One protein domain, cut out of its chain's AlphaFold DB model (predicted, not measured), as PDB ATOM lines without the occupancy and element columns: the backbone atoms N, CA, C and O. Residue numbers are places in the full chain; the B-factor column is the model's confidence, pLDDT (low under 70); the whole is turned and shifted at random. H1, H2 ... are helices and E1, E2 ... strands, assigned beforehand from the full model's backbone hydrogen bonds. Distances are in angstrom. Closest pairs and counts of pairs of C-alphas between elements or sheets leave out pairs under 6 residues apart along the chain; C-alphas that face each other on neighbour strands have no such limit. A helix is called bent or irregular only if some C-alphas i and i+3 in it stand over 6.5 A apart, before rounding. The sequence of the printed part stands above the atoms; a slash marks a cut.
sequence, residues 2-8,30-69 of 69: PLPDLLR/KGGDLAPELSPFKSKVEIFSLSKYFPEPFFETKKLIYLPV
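This is residues 2 to 8 and 30 to 69 of the 69 residues of an uncharacterized protein of bioreactor metagenome (UniProt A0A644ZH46). A long, narrow hairpin of two strands, E1 and E2, makes most of the length of this domain, with the loop of residues 50 to 61 at one end and two short helices, H1 and H2, near the other. Residues 30 to 31, a short piece, run beside the first residues of E2 as an antiparallel partner. The printed part has 47 residues, with two named helices and two named strands in the order H1, H2, E1, E2; the sheet is E1 - E2, antiparallel, and the class is mixed, helices and strands. The whole is only just compact, close to loose, with a radius of gyration of the C-alphas of 11.4 A, and its outline is elongated, with spans of 32 by 17 by 16 A.

Start at Pro 2, then find C-alpha 3 at (19.272, 9.304, -1.548), where H1 begins; it takes residues 3 to 8 and is 8.6 A long. After the cut, begin again at Lys 30 and go on to H2, residues 35 to 41, 10.1 A long. H2 is irregular: C-alphas 37 and 40 are 7.3 A apart. Find C-alpha 46 at (31.592, 8.662, 1.336); from there E1 runs 10.3 A through residues 46 to 49. E2, residues 62 to 68, is 19.8 A long and ends with C-alpha 68 at (29.643, 15.096, -4.440).

Look first at the hairpin of E1 and E2, antiparallel neighbours with 164 degrees between their directions. The C-alphas of Ser 49 and Lys 63 face each other at 4.5 A. N 46 and O 66 are within hydrogen-bond range at 2.8 A, and so are N 64 and O 48, at 2.8 A. Residues 30 to 31 pair with residues 62 to 63 of E2, antiparallel. Between H2 and E2 the closest C-alphas, those of Phe 41 and Leu 67, are 7.9 A apart. H1 and H2 only just touch, with 3 pairs of C-alphas within 8 A; the closest are those of Leu 3 and Glu 37, at 6.3 A. They run the same way at a steep tilt of 43 degrees. H1 is apart from E1 and from E2. In H1 every O i to N i+4 pair is within hydrogen-bond range; in H2 it is 1 of 3, beside 1 of 4 O i to N i+3 pairs.

The two C-alphas farthest apart are those of Arg 8 and Pro 55, at 33.3 A. Residues 9 to 29 are not printed, and across this cut, in the link from H1 to H2, C-alphas 8 and 30 are 17.2 A apart. The link from H2 to E1 is tight, with 4 residues; the link from E1 to E2 is long, with 12. The mean pLDDT of the printed part is 91.1, and no printed residue is under 70.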
ATOM      1  N   PRO A   2      14.782   8.026   0.186       89.75
ATOM      2  CA  PRO A   2      16.030   7.508  -0.387       89.75
ATOM      3  C   PRO A   2      16.938   8.609  -0.977       89.75
ATOM      4  O   PRO A   2      16.450   9.642  -1.431       89.75
ATOM      5  N   LEU A   3      18.256   8.396  -1.001       90.12
ATOM      6  CA  LEU A   3      19.272   9.304  -1.548       90.12
ATOM      7  C   LEU A   3      19.040   9.657  -3.026       90.12
ATOM      8  O   LEU A   3      19.172  10.840  -3.342       90.12
ATOM      9  N   PRO A   4      18.649   8.722  -3.922       91.00
ATOM     10  CA  PRO A   4      18.310   9.080  -5.299       91.00
ATOM     11  C   PRO A   4      17.194  10.127  -5.387       91.00
ATOM     12  O   PRO A   4      17.294  11.079  -6.161       91.00
ATOM     13  N   ASP A   5      16.151   9.983  -4.572       92.88
ATOM     14  CA  ASP A   5      15.007  10.896  -4.582       92.88
ATOM     15  C   ASP A   5      15.387  12.254  -4.001       92.88
ATOM     16  O   ASP A   5      15.050  13.291  -4.573       92.88
ATOM     17  N   LEU A   6      16.168  12.249  -2.915       92.50
ATOM     18  CA  LEU A   6      16.720  13.470  -2.339       92.50
ATOM     19  C   LEU A   6      17.542  14.228  -3.383       92.50
ATOM     20  O   LEU A   6      17.300  15.414  -3.596       92.50
ATOM     21  N   LEU A   7      18.452  13.537  -4.079       92.50
ATOM     22  CA  LEU A   7      19.267  14.117  -5.142       92.50
ATOM     23  C   LEU A   7      18.396  14.751  -6.227       92.50
ATOM     24  O   LEU A   7      18.654  15.886  -6.616       92.50
ATOM     25  N   ARG A   8      17.332  14.079  -6.680       93.56
ATOM     26  CA  ARG A   8      16.416  14.637  -7.693       93.56
ATOM     27  C   ARG A   8      15.756  15.937  -7.233       93.56
ATOM     28  O   ARG A   8      15.624  16.853  -8.041       93.56
ATOM     29  N   LYS A  30      21.985   9.650   7.957       92.94
ATOM     30  CA  LYS A  30      21.164   8.476   7.670       92.94
ATOM     31  C   LYS A  30      21.398   7.389   8.717       92.94
ATOM     32  O   LYS A  30      22.442   7.326   9.358       92.94
ATOM     33  N   GLY A  31      20.405   6.531   8.912       89.88
ATOM     34  CA  GLY A  31      20.492   5.348   9.768       89.88
ATOM     35  C   GLY A  31      19.837   4.154   9.083       89.88
ATOM     36  O   GLY A  31      19.135   4.329   8.089       89.88
ATOM     37  N   GLY A  32      20.059   2.955   9.621       84.12
ATOM     38  CA  GLY A  32      19.536   1.709   9.053       84.12
ATOM     39  C   GLY A  32      20.421   1.116   7.951       84.12
ATOM     40  O   GLY A  32      21.609   1.446   7.843       84.12
ATOM     41  N   ASP A  33      19.848   0.204   7.163       82.88
ATOM     42  CA  ASP A  33      20.539  -0.423   6.036       82.88
ATOM     43  C   ASP A  33      20.527   0.496   4.807       82.88
ATOM     44  O   ASP A  33      19.489   0.760   4.204       82.88
ATOM     45  N   LEU A  34      21.709   1.001   4.456       84.88
ATOM     46  CA  LEU A  34      21.915   1.935   3.349       84.88
ATOM     47  C   LEU A  34      22.483   1.244   2.105       84.88
ATOM     48  O   LEU A  34      22.602   1.881   1.063       84.88
ATOM     49  N   ALA A  35      22.831  -0.046   2.175       81.62
ATOM     50  CA  ALA A  35      23.411  -0.773   1.048       81.62
ATOM     51  C   ALA A  35      22.579  -0.690  -0.253       81.62
ATOM     52  O   ALA A  35      23.175  -0.396  -1.297       81.62
ATOM     53  N   PRO A  36      21.241  -0.882  -0.239       84.12
ATOM     54  CA  PRO A  36      20.436  -0.769  -1.457       84.12
ATOM     55  C   PRO A  36      20.344   0.673  -1.972       84.12
ATOM     56  O   PRO A  36      20.422   0.903  -3.177       84.12
ATOM     57  N   GLU A  37      20.245   1.654  -1.071       83.56
ATOM     58  CA  GLU A  37      20.128   3.081  -1.403       83.56
ATOM     59  C   GLU A  37      21.414   3.649  -2.022       83.56
ATOM     60  O   GLU A  37      21.368   4.494  -2.917       83.56
ATOM     61  N   LEU A  38      22.566   3.174  -1.550       84.81
ATOM     62  CA  LEU A  38      23.883   3.660  -1.956       84.81
ATOM     63  C   LEU A  38      24.471   2.903  -3.142       84.81
ATOM     64  O   LEU A  38      25.415   3.397  -3.752       84.81
ATOM     65  N   SER A  39      23.921   1.737  -3.495       84.62
ATOM     66  CA  SER A  39      24.368   0.915  -4.628       84.62
ATOM     67  C   SER A  39      24.654   1.711  -5.917       84.62
ATOM     68  O   SER A  39      25.767   1.586  -6.433       84.62
ATOM     69  N   PRO A  40      23.754   2.596  -6.403       84.88
ATOM     70  CA  PRO A  40      24.007   3.386  -7.614       84.88
ATOM     71  C   PRO A  40      25.105   4.454  -7.468       84.88
ATOM     72  O   PRO A  40      25.579   4.980  -8.471       84.88
ATOM     73  N   PHE A  41      25.525   4.781  -6.243       84.94
ATOM     74  CA  PHE A  41      26.488   5.846  -5.948       84.94
ATOM     75  C   PHE A  41      27.773   5.342  -5.283       84.94
ATOM     76  O   PHE A  41      28.594   6.161  -4.875       84.94
ATOM     77  N   LYS A  42      27.978   4.020  -5.182       78.62
ATOM     78  CA  LYS A  42      29.083   3.401  -4.424       78.62
ATOM     79  C   LYS A  42      30.466   3.978  -4.731       78.62
ATOM     80  O   LYS A  42      31.281   4.069  -3.826       78.62
ATOM     81  N   SER A  43      30.722   4.383  -5.973       82.75
ATOM     82  CA  SER A  43      32.028   4.920  -6.384       82.75
ATOM     83  C   SER A  43      32.263   6.382  -6.000       82.75
ATOM     84  O   SER A  43      33.384   6.860  -6.127       82.75
ATOM     85  N   LYS A  44      31.216   7.113  -5.602       89.94
ATOM     86  CA  LYS A  44      31.283   8.547  -5.281       89.94
ATOM     87  C   LYS A  44      30.869   8.867  -3.850       89.94
ATOM     88  O   LYS A  44      31.180   9.947  -3.372       89.94
ATOM     89  N   VAL A  45      30.121   7.978  -3.202       92.44
ATOM     90  CA  VAL A  45      29.579   8.234  -1.871       92.44
ATOM     91  C   VAL A  45      30.600   7.910  -0.785       92.44
ATOM     92  O   VAL A  45      31.163   6.818  -0.746       92.44
ATOM     93  N   GLU A  46      30.785   8.845   0.136       92.88
ATOM     94  CA  GLU A  46      31.592   8.662   1.336       92.88
ATOM     95  C   GLU A  46      30.680   8.447   2.546       92.88
ATOM     96  O   GLU A  46      29.649   9.107   2.706       92.88
ATOM     97  N   ILE A  47      31.047   7.488   3.398       93.00
ATOM     98  CA  ILE A  47      30.249   7.065   4.553       93.00
ATOM     99  C   ILE A  47      31.106   7.173   5.807       93.00
ATOM    100  O   ILE A  47      32.143   6.520   5.917       93.00
ATOM    101  N   PHE A  48      30.623   7.919   6.796       94.44
ATOM    102  CA  PHE A  48      31.296   8.081   8.080       94.44
ATOM    103  C   PHE A  48      30.388   7.608   9.213       94.44
ATOM    104  O   PHE A  48      29.290   8.130   9.398       94.44
ATOM    105  N   SER A  49      30.834   6.626   9.997       94.81
ATOM    106  CA  SER A  49      30.112   6.205  11.206       94.81
ATOM    107  C   SER A  49      30.193   7.298  12.268       94.81
ATOM    108  O   SER A  49      31.292   7.644  12.703       94.81
ATOM    109  N   LEU A  50      29.044   7.818  12.704       95.44
ATOM    110  CA  LEU A  50      29.009   8.897  13.696       95.44
ATOM    111  C   LEU A  50      29.366   8.434  15.105       95.44
ATOM    112  O   LEU A  50      29.831   9.246  15.894       95.44
ATOM    113  N   SER A  51      29.275   7.134  15.379       95.56
ATOM    114  CA  SER A  51      29.778   6.526  16.613       95.56
ATOM    115  C   SER A  51      31.272   6.762  16.870       95.56
ATOM    116  O   SER A  51      31.723   6.649  18.003       95.56
ATOM    117  N   LYS A  52      32.056   7.107  15.837       96.25
ATOM    118  CA  LYS A  52      33.472   7.486  15.991       96.25
ATOM    119  C   LYS A  52      33.667   8.905  16.535       96.25
ATOM    120  O   LYS A  52      34.766   9.230  16.967       96.25
ATOM    121  N   TYR A  53      32.634   9.739  16.458       96.56
ATOM    122  CA  TYR A  53      32.683  11.162  16.797       96.56
ATOM    123  C   TYR A  53      31.805  11.507  18.003       96.56
ATOM    124  O   TYR A  53      32.107  12.453  18.721       96.56
ATOM    125  N   PHE A  54      30.738  10.738  18.223       96.56
ATOM    126  CA  PHE A  54      29.717  11.001  19.229       96.56
ATOM    127  C   PHE A  54      29.467   9.740  20.070       96.56
ATOM    128  O   PHE A  54      29.138   8.698  19.490       96.56
ATOM    129  N   PRO A  55      29.640   9.798  21.406       95.06
ATOM    130  CA  PRO A  55      29.489   8.638  22.285       95.06
ATOM    131  C   PRO A  55      28.028   8.272  22.592       95.06
ATOM    132  O   PRO A  55      27.774   7.245  23.215       95.06
ATOM    133  N   GLU A  56      27.053   9.102  22.220       97.12
ATOM    134  CA  GLU A  56      25.658   8.893  22.586       97.12
ATOM    135  C   GLU A  56      25.046   7.687  21.846       97.12
ATOM    136  O   GLU A  56      25.215   7.564  20.625       97.12
ATOM    137  N   PRO A  57      24.215   6.858  22.516       94.88
ATOM    138  CA  PRO A  57      23.607   5.662  21.913       94.88
ATOM    139  C   PRO A  57      22.813   5.939  20.630       94.88
ATOM    140  O   PRO A  57      22.697   5.099  19.739       94.88
ATOM    141  N   PHE A  58      22.277   7.156  20.499       93.88
ATOM    142  CA  PHE A  58      21.576   7.591  19.296       93.88
ATOM    143  C   PHE A  58      22.437   7.469  18.025       93.88
ATOM    144  O   PHE A  58      21.887   7.155  16.959       93.88
ATOM    145  N   PHE A  59      23.754   7.697  18.132       95.69
ATOM    146  CA  PHE A  59      24.697   7.746  17.012       95.69
ATOM    147  C   PHE A  59      25.357   6.408  16.671       95.69
ATOM    148  O   PHE A  59      25.944   6.299  15.594       95.69
ATOM    149  N   GLU A  60      25.192   5.369  17.494       94.25
ATOM    150  CA  GLU A  60      25.752   4.031  17.237       94.25
ATOM    151  C   GLU A  60      25.356   3.473  15.865       94.25
ATOM    152  O   GLU A  60      26.161   2.879  15.149       94.25
ATOM    153  N   THR A  61      24.110   3.724  15.463       93.62
ATOM    154  CA  THR A  61      23.536   3.252  14.193       93.62
ATOM    155  C   THR A  61      23.527   4.317  13.098       93.62
ATOM    156  O   THR A  61      23.048   4.065  11.987       93.62
ATOM    157  N   LYS A  62      24.013   5.528  13.396       95.50
ATOM    158  CA  LYS A  62      23.942   6.674  12.491       95.50
ATOM    159  C   LYS A  62      25.222   6.821  11.687       95.50
ATOM    160  O   LYS A  62      26.337   6.662  12.181       95.50
ATOM    161  N   LYS A  63      25.038   7.163  10.422       94.81
ATOM    162  CA  LYS A  63      26.101   7.380   9.451       94.81
ATOM    163  C   LYS A  63      25.882   8.729   8.783       94.81
ATOM    164  O   LYS A  63      24.759   9.069   8.407       94.81
ATOM    165  N   LEU A  64      26.958   9.485   8.634       95.19
ATOM    166  CA  LEU A  64      27.005  10.634   7.749       95.19
ATOM    167  C   LEU A  64      27.294  10.131   6.337       95.19
ATOM    168  O   LEU A  64      28.216   9.341   6.137       95.19
ATOM    169  N   ILE A  65      26.501  10.587   5.380       94.56
ATOM    170  CA  ILE A  65      26.635  10.267   3.966       94.56
ATOM    171  C   ILE A  65      26.990  11.547   3.229       94.56
ATOM    172  O   ILE A  65      26.253  12.530   3.328       94.56
ATOM    173  N   TYR A  66      28.090  11.519   2.483       95.19
ATOM    174  CA  TYR A  66      28.506  12.598   1.597       95.19
ATOM    175  C   TYR A  66      28.494  12.119   0.144       95.19
ATOM    176  O   TYR A  66      29.067  11.082  -0.177       95.19
ATOM    177  N   LEU A  67      27.815  12.861  -0.730       94.31
ATOM    178  CA  LEU A  67      27.762  12.613  -2.167       94.31
ATOM    179  C   LEU A  67      28.120  13.904  -2.922       94.31
ATOM    180  O   LEU A  67      27.277  14.803  -2.973       94.31
ATOM    181  N   PRO A  68      29.311  14.005  -3.529       93.75
ATOM    182  CA  PRO A  68      29.643  15.096  -4.440       93.75
ATOM    183  C   PRO A  68      28.823  14.988  -5.740       93.75
ATOM    184  O   PRO A  68      28.612  13.884  -6.256       93.75
ATOM    185  N   VAL A  69      28.347  16.128  -6.257       89.88
ATOM    186  CA  VAL A  69      27.431  16.231  -7.414       89.88
ATOM    187  C   VAL A  69      27.994  17.147  -8.488       89.88
ATOM    188  O   VAL A  69      28.447  18.256  -8.137       89.88
TER     189      VAL A  69